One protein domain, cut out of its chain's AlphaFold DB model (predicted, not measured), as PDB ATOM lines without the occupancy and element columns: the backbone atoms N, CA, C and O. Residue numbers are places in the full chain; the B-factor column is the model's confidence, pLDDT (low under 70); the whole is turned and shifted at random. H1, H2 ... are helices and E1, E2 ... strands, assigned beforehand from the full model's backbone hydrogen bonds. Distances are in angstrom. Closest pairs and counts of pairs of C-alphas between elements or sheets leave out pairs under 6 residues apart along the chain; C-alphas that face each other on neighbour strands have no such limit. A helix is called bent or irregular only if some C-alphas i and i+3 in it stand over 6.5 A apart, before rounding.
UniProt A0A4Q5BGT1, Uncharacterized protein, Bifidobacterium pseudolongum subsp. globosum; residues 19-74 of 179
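What this domain is: This is residues 19 to 74 of the 179 residues of an uncharacterized protein of Bifidobacterium pseudolongum subsp. globosum (UniProt A0A4Q5BGT1). One long helix, H2, runs the length of the model, and a thinner row made of a small strand hairpin, E1 and E2, followed by the short helix H1, runs alongside it. The chain folds back at one end, where residues 47 to 53, of which 51 to 53 belong to H2, stick out free. The printed part has 56 residues with two named strands and two named helices in the order E1, E2, H1, H2; the two strands make an antiparallel sheet, and the class is mostly helix. The whole is elongated, spanning 34 by 21 by 18 A, and only just compact, close to loose, with a radius of gyration of the C-alphas of 11.9 A.

Where its parts are: E1, residues 27 to 29, begins with C-alpha 27 at (-46.021, -25.826, -19.253). E2 is residues 35 to 37, and H1 is residues 38 to 43. H2, residues 51 to 72, is 29.5 A long and runs from C-alpha 51 at (-46.398, -8.965, -37.462) to C-alpha 72 at (-50.042, -16.197, -9.074). H2 is neither bent nor irregular, but only just: C-alphas 69 and 72 are 6.0 A apart.

How they stand to each other: E1 and E2 form a hairpin, their directions 136 degrees apart; N 28 and O 36 are within hydrogen-bond range at 3.0 A, N 36 and O 28 at 2.8 A. H1 and H2 form a helical hairpin and run opposite ways at a shallow tilt of 24 degrees. They touch, H2 with residues 58 to 62 alone; the closest C-alphas, of Ile 40 and Ser 62, are 7.1 A apart. The closest C-alphas of E2 and H2, those of Val 35 and Arg 69, are 7.5 A apart. E1 and H2 are apart. In H1 and H2 every O i to N i+4 pair is within hydrogen-bond range.

The domain as a whole: The C-alphas farthest apart, of Thr 50 and Cys 74, are 34.7 A apart. The printed part has no cut and no long link. Mean pLDDT of the printed part is 85.2; residues 47 to 49 are under 70.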
ATOM      1  N   PRO A  19     -54.226 -22.363 -11.631       90.25
ATOM      2  CA  PRO A  19     -54.487 -22.154 -13.053       90.25
ATOM      3  C   PRO A  19     -53.944 -20.807 -13.538       90.25
ATOM      4  O   PRO A  19     -54.098 -19.794 -12.852       90.25
ATOM      5  N   GLY A  20     -53.292 -20.821 -14.697       90.19
ATOM      6  CA  GLY A  20     -52.686 -19.646 -15.313       90.19
ATOM      7  C   GLY A  20     -53.374 -19.224 -16.609       90.19
ATOM      8  O   GLY A  20     -54.425 -19.763 -16.961       90.19
ATOM      9  N   PRO A  21     -52.781 -18.263 -17.335       90.56
ATOM     10  CA  PRO A  21     -53.257 -17.850 -18.655       90.56
ATOM     11  C   PRO A  21     -53.071 -18.940 -19.724       90.56
ATOM     12  O   PRO A  21     -53.701 -18.865 -20.775       90.56
ATOM     13  N   VAL A  22     -52.247 -19.958 -19.445       87.25
ATOM     14  CA  VAL A  22     -52.004 -21.113 -20.317       87.25
ATOM     15  C   VAL A  22     -52.354 -22.437 -19.616       87.25
ATOM     16  O   VAL A  22     -52.306 -22.514 -18.382       87.25
ATOM     17  N   PRO A  23     -52.725 -23.495 -20.365       88.50
ATOM     18  CA  PRO A  23     -52.991 -24.819 -19.803       88.50
ATOM     19  C   PRO A  23     -51.742 -25.469 -19.190       88.50
ATOM     20  O   PRO A  23     -50.646 -25.306 -19.705       88.50
ATOM     21  N   PHE A  24     -51.892 -26.317 -18.169       87.50
ATOM     22  CA  PHE A  24     -50.737 -27.032 -17.594       87.50
ATOM     23  C   PHE A  24     -50.031 -27.972 -18.571       87.50
ATOM     24  O   PHE A  24     -48.830 -28.170 -18.448       87.50
ATOM     25  N   SER A  25     -50.746 -28.526 -19.554       90.56
ATOM     26  CA  SER A  25     -50.146 -29.360 -20.603       90.56
ATOM     27  C   SER A  25     -49.176 -28.601 -21.509       90.56
ATOM     28  O   SER A  25     -48.430 -29.232 -22.246       90.56
ATOM     29  N   ASP A  26     -49.235 -27.271 -21.490       91.19
ATOM     30  CA  ASP A  26     -48.350 -26.382 -22.238       91.19
ATOM     31  C   ASP A  26     -47.095 -25.993 -21.442       91.19
ATOM     32  O   ASP A  26     -46.127 -25.474 -21.995       91.19
ATOM     33  N   LEU A  27     -47.105 -26.229 -20.130       90.75
ATOM     34  CA  LEU A  27     -46.021 -25.826 -19.253       90.75
ATOM     35  C   LEU A  27     -44.943 -26.899 -19.169       90.75
ATOM     36  O   LEU A  27     -45.245 -28.088 -19.052       90.75
ATOM     37  N   TYR A  28     -43.690 -26.465 -19.116       91.44
ATOM     38  CA  TYR A  28     -42.526 -27.312 -18.872       91.44
ATOM     39  C   TYR A  28     -41.511 -26.590 -17.979       91.44
ATOM     40  O   TYR A  28     -41.669 -25.406 -17.690       91.44
ATOM     41  N   LEU A  29     -40.494 -27.315 -17.519       88.31
ATOM     42  CA  LEU A  29     -39.344 -26.747 -16.817       88.31
ATOM     43  C   LEU A  29     -38.154 -26.717 -17.770       88.31
ATOM     44  O   LEU A  29     -37.874 -27.734 -18.411       88.31
ATOM     45  N   ASP A  30     -37.477 -25.578 -17.865       87.44
ATOM     46  CA  ASP A  30     -36.225 -25.467 -18.611       87.44
ATOM     47  C   ASP A  30     -35.029 -26.081 -17.851       87.44
ATOM     48  O   ASP A  30     -35.180 -26.693 -16.792       87.44
ATOM     49  N   GLU A  31     -33.822 -25.938 -18.407       82.44
ATOM     50  CA  GLU A  31     -32.581 -26.458 -17.810       82.44
ATOM     51  C   GLU A  31     -32.254 -25.836 -16.441       82.44
ATOM     52  O   GLU A  31     -31.521 -26.429 -15.649       82.44
ATOM     53  N   GLU A  32     -32.810 -24.662 -16.144       77.44
ATOM     54  CA  GLU A  32     -32.651 -23.964 -14.872       77.44
ATOM     55  C   GLU A  32     -33.829 -24.213 -13.928       77.44
ATOM     56  O   GLU A  32     -33.939 -23.554 -12.892       77.44
ATOM     57  N   ASP A  33     -34.710 -25.167 -14.241       78.81
ATOM     58  CA  ASP A  33     -35.924 -25.460 -13.485       78.81
ATOM     59  C   ASP A  33     -36.887 -24.264 -13.364       78.81
ATOM     60  O   ASP A  33     -37.639 -24.125 -12.391       78.81
ATOM     61  N   THR A  34     -36.866 -23.377 -14.353       80.94
ATOM     62  CA  THR A  34     -37.830 -22.292 -14.497       80.94
ATOM     63  C   THR A  34     -39.030 -22.791 -15.292       80.94
ATOM     64  O   THR A  34     -38.888 -23.487 -16.291       80.94
ATOM     65  N   VAL A  35     -40.240 -22.453 -14.837       85.31
ATOM     66  CA  VAL A  35     -41.463 -22.805 -15.569       85.31
ATOM     67  C   VAL A  35     -41.555 -21.937 -16.827       85.31
ATOM     68  O   VAL A  35     -41.469 -20.703 -16.742       85.31
ATOM     69  N   CYS A  36     -41.771 -22.593 -17.966       87.50
ATOM     70  CA  CYS A  36     -41.845 -22.051 -19.328       87.50
ATOM     71  C   CYS A  36     -43.089 -22.591 -20.068       87.50
ATOM     72  O   CYS A  36     -43.737 -23.522 -19.582       87.50
ATOM     73  N   SER A  37     -43.448 -22.009 -21.221       89.44
ATOM     74  CA  SER A  37     -44.648 -22.353 -22.012       89.44
ATOM     75  C   SER A  37     -44.282 -22.668 -23.462       89.44
ATOM     76  O   SER A  37     -43.722 -21.825 -24.159       89.44
ATOM     77  N   GLN A  38     -44.656 -23.859 -23.937       91.06
ATOM     78  CA  GLN A  38     -44.347 -24.306 -25.300       91.06
ATOM     79  C   GLN A  38     -45.061 -23.462 -26.358       91.06
ATOM     80  O   GLN A  38     -44.488 -23.176 -27.404       91.06
ATOM     81  N   ASN A  39     -46.299 -23.042 -26.105       87.50
ATOM     82  CA  ASN A  39     -47.066 -22.209 -27.024       87.50
ATOM     83  C   ASN A  39     -46.494 -20.792 -27.135       87.50
ATOM     84  O   ASN A  39     -46.507 -20.235 -28.231       87.50
ATOM     85  N   ILE A  40     -46.005 -20.204 -26.033       84.25
ATOM     86  CA  ILE A  40     -45.340 -18.889 -26.072       84.25
ATOM     87  C   ILE A  40     -44.055 -18.976 -26.898       84.25
ATOM     88  O   ILE A  40     -43.816 -18.090 -27.720       84.25
ATOM     89  N   ASP A  41     -43.287 -20.054 -26.726       86.31
ATOM     90  CA  ASP A  41     -42.063 -20.302 -27.491       86.31
ATOM     91  C   ASP A  41     -42.371 -20.559 -28.979       86.31
ATOM     92  O   ASP A  41     -41.740 -19.994 -29.868       86.31
ATOM     93  N   ALA A  42     -43.390 -21.371 -29.280       83.12
ATOM     94  CA  ALA A  42     -43.780 -21.709 -30.649       83.12
ATOM     95  C   ALA A  42     -44.383 -20.523 -31.412       83.12
ATOM     96  O   ALA A  42     -44.249 -20.451 -32.636       83.12
ATOM     97  N   ALA A  43     -45.036 -19.593 -30.710       77.25
ATOM     98  CA  ALA A  43     -45.608 -18.403 -31.322       77.25
ATOM     99  C   ALA A  43     -44.541 -17.554 -32.030       77.25
ATOM    100  O   ALA A  43     -44.864 -16.960 -33.050       77.25
ATOM    101  N   GLU A  44     -43.281 -17.547 -31.579       71.19
ATOM    102  CA  GLU A  44     -42.160 -16.873 -32.268       71.19
ATOM    103  C   GLU A  44     -41.997 -17.298 -33.741       71.19
ATOM    104  O   GLU A  44     -41.447 -16.551 -34.548       71.19
ATOM    105  N   MET A  45     -42.502 -18.478 -34.114       70.75
ATOM    106  CA  MET A  45     -42.279 -19.103 -35.417       70.75
ATOM    107  C   MET A  45     -43.482 -19.041 -36.381       70.75
ATOM    108  O   MET A  45     -43.451 -19.721 -37.409       70.75
ATOM    109  N   ASP A  46     -44.549 -18.289 -36.073       72.38
ATOM    110  CA  ASP A  46     -45.788 -18.277 -36.876       72.38
ATOM    111  C   ASP A  46     -45.886 -17.090 -37.861       72.38
ATOM    112  O   ASP A  46     -46.047 -15.936 -37.467       72.38
ATOM    113  N   ASP A  47     -45.856 -17.396 -39.165       68.00
ATOM    114  CA  ASP A  47     -45.956 -16.436 -40.280       68.00
ATOM    115  C   ASP A  47     -47.412 -16.095 -40.696       68.00
ATOM    116  O   ASP A  47     -47.629 -15.284 -41.604       68.00
ATOM    117  N   ALA A  48     -48.436 -16.731 -40.109       69.50
ATOM    118  CA  ALA A  48     -49.831 -16.635 -40.571       69.50
ATOM    119  C   ALA A  48     -50.612 -15.410 -40.049       69.50
ATOM    120  O   ALA A  48     -51.747 -15.175 -40.476       69.50
ATOM    121  N   VAL A  49     -50.019 -14.621 -39.154       66.12
ATOM    122  CA  VAL A  49     -50.607 -13.423 -38.534       66.12
ATOM    123  C   VAL A  49     -49.779 -12.207 -38.946       66.12
ATOM    124  O   VAL A  49     -48.564 -12.307 -39.119       66.12
ATOM    125  N   THR A  50     -50.402 -11.036 -39.138       82.25
ATOM    126  CA  THR A  50     -49.593  -9.835 -39.399       82.25
ATOM    127  C   THR A  50     -48.647  -9.597 -38.222       82.25
ATOM    128  O   THR A  50     -49.026  -9.784 -37.068       82.25
ATOM    129  N   LEU A  51     -47.416  -9.162 -38.500       82.06
ATOM    130  CA  LEU A  51     -46.398  -8.965 -37.462       82.06
ATOM    131  C   LEU A  51     -46.900  -8.083 -36.299       82.06
ATOM    132  O   LEU A  51     -46.531  -8.303 -35.151       82.06
ATOM    133  N   GLU A  52     -47.747  -7.093 -36.591       86.31
ATOM    134  CA  GLU A  52     -48.323  -6.184 -35.592       86.31
ATOM    135  C   GLU A  52     -49.368  -6.861 -34.695       86.31
ATOM    136  O   GLU A  52     -49.354  -6.661 -33.480       86.31
ATOM    137  N   GLU A  53     -50.264  -7.668 -35.271       84.31
ATOM    138  CA  GLU A  53     -51.269  -8.426 -34.516       84.31
ATOM    139  C   GLU A  53     -50.610  -9.509 -33.668       84.31
ATOM    140  O   GLU A  53     -50.899  -9.614 -32.476       84.31
ATOM    141  N   TRP A  54     -49.665 -10.240 -34.262       84.31
ATOM    142  CA  TRP A  54     -48.871 -11.249 -33.577       84.31
ATOM    143  C   TRP A  54     -48.148 -10.651 -32.370       84.31
ATOM    144  O   TRP A  54     -48.307 -11.125 -31.247       84.31
ATOM    145  N   LYS A  55     -47.416  -9.550 -32.583       85.62
ATOM    146  CA  LYS A  55     -46.629  -8.899 -31.535       85.62
ATOM    147  C   LYS A  55     -47.505  -8.419 -30.384       85.62
ATOM    148  O   LYS A  55     -47.158  -8.641 -29.231       85.62
ATOM    149  N   ARG A  56     -48.647  -7.792 -30.680       89.19
ATOM    150  CA  ARG A  56     -49.580  -7.312 -29.652       89.19
ATOM    151  C   ARG A  56     -50.108  -8.460 -28.791       89.19
ATOM    152  O   ARG A  56     -50.132  -8.343 -27.566       89.19
ATOM    153  N   ASP A  57     -50.566  -9.534 -29.426       84.75
ATOM    154  CA  ASP A  57     -51.217 -10.640 -28.722       84.75
ATOM    155  C   ASP A  57     -50.183 -11.479 -27.947       84.75
ATOM    156  O   ASP A  57     -50.439 -11.866 -26.804       84.75
ATOM    157  N   TRP A  58     -48.980 -11.661 -28.505       85.81
ATOM    158  CA  TRP A  58     -47.844 -12.280 -27.820       85.81
ATOM    159  C   TRP A  58     -47.369 -11.452 -26.621       85.81
ATOM    160  O   TRP A  58     -47.209 -12.002 -25.535       85.81
ATOM    161  N   GLU A  59     -47.206 -10.130 -26.762       89.88
ATOM    162  CA  GLU A  59     -46.813  -9.247 -25.654       89.88
ATOM    163  C   GLU A  59     -47.835  -9.296 -24.511       89.88
ATOM    164  O   GLU A  59     -47.457  -9.368 -23.340       89.88
ATOM    165  N   ALA A  60     -49.131  -9.306 -24.836       90.88
ATOM    166  CA  ALA A  60     -50.195  -9.411 -23.842       90.88
ATOM    167  C   ALA A  60     -50.181 -10.765 -23.113       90.88
ATOM    168  O   ALA A  60     -50.301 -10.803 -21.885       90.88
ATOM    169  N   LEU A  61     -50.015 -11.872 -23.847       89.06
ATOM    170  CA  LEU A  61     -49.941 -13.211 -23.266       89.06
ATOM    171  C   LEU A  61     -48.671 -13.396 -22.426       89.06
ATOM    172  O   LEU A  61     -48.756 -13.894 -21.307       89.06
ATOM    173  N   SER A  62     -47.521 -12.955 -22.935       88.44
ATOM    174  CA  SER A  62     -46.227 -13.007 -22.251       88.44
ATOM    175  C   SER A  62     -46.253 -12.200 -20.951       88.44
ATOM    176  O   SER A  62     -45.870 -12.706 -19.898       88.44
ATOM    177  N   ALA A  63     -46.834 -10.995 -20.965       91.88
ATOM    178  CA  ALA A  63     -47.015 -10.197 -19.753       91.88
ATOM    179  C   ALA A  63     -47.942 -10.877 -18.728       91.88
ATOM    180  O   ALA A  63     -47.642 -10.888 -17.532       91.88
ATOM    181  N   ALA A  64     -49.056 -11.467 -19.179       92.50
ATOM    182  CA  ALA A  64     -49.964 -12.208 -18.303       92.50
ATOM    183  C   ALA A  64     -49.296 -13.459 -17.714       92.50
ATOM    184  O   ALA A  64     -49.494 -13.773 -16.537       92.50
ATOM    185  N   TYR A  65     -48.502 -14.164 -18.522       90.06
ATOM    186  CA  TYR A  65     -47.727 -15.322 -18.103       90.06
ATOM    187  C   TYR A  65     -46.680 -14.945 -17.057       90.06
ATOM    188  O   TYR A  65     -46.646 -15.571 -16.003       90.06
ATOM    189  N   GLU A  66     -45.903 -13.888 -17.292       88.62
ATOM    190  CA  GLU A  66     -44.885 -13.411 -16.354       88.62
ATOM    191  C   GLU A  66     -45.505 -13.007 -15.014       88.62
ATOM    192  O   GLU A  66     -45.060 -13.439 -13.951       88.62
ATOM    193  N   GLN A  67     -46.608 -12.254 -15.057       91.25
ATOM    194  CA  GLN A  67     -47.331 -11.862 -13.852       91.25
ATOM    195  C   GLN A  67     -47.871 -13.081 -13.092       91.25
ATOM    196  O   GLN A  67     -47.802 -13.136 -11.860       91.25
ATOM    197  N   TRP A  68     -48.419 -14.067 -13.802       90.75
ATOM    198  CA  TRP A  68     -48.871 -15.304 -13.181       90.75
ATOM    199  C   TRP A  68     -47.697 -16.082 -12.588       90.75
ATOM    200  O   TRP A  68     -47.760 -16.431 -11.414       90.75
ATOM    201  N   ARG A  69     -46.613 -16.304 -13.331       86.50
ATOM    202  CA  ARG A  69     -45.425 -17.034 -12.872       86.50
ATOM    203  C   ARG A  69     -44.849 -16.428 -11.594       86.50
ATOM    204  O   ARG A  69     -44.566 -17.164 -10.652       86.50
ATOM    205  N   GLN A  70     -44.743 -15.102 -11.550       85.38
ATOM    206  CA  GLN A  70     -44.125 -14.379 -10.443       85.38
ATOM    207  C   GLN A  70     -45.022 -14.299  -9.197       85.38
ATOM    208  O   GLN A  70     -44.543 -14.468  -8.078       85.38
ATOM    209  N   TYR A  71     -46.330 -14.067  -9.366       86.44
ATOM    210  CA  TYR A  71     -47.215 -13.721  -8.238       86.44
ATOM    211  C   TYR A  71     -48.401 -14.672  -8.024       86.44
ATOM    212  O   TYR A  71     -49.022 -14.665  -6.958       86.44
ATOM    213  N   GLY A  72     -48.783 -15.446  -9.039       86.94
ATOM    214  CA  GLY A  72     -50.042 -16.197  -9.074       86.94
ATOM    215  C   GLY A  72     -49.890 -17.718  -9.082       86.94
ATOM    216  O   GLY A  72     -50.730 -18.404  -8.502       86.94
ATOM    217  N   ALA A  73     -48.839 -18.246  -9.705       88.06
ATOM    218  CA  ALA A  73     -48.655 -19.665  -9.996       88.06
ATOM    219  C   ALA A  73     -48.492 -20.497  -8.727       88.06
ATOM    220  O   ALA A  73     -49.009 -21.611  -8.628       88.06
ATOM    221  N   CYS A  74     -47.808 -19.934  -7.736       89.19
ATOM    222  CA  CYS A  74     -47.394 -20.607  -6.521       89.19
ATOM    223  C   CYS A  74     -47.743 -19.767  -5.282       89.19
ATOM    224  O   CYS A  74     -47.949 -18.559  -5.368       89.19
TER     225      CYS A  74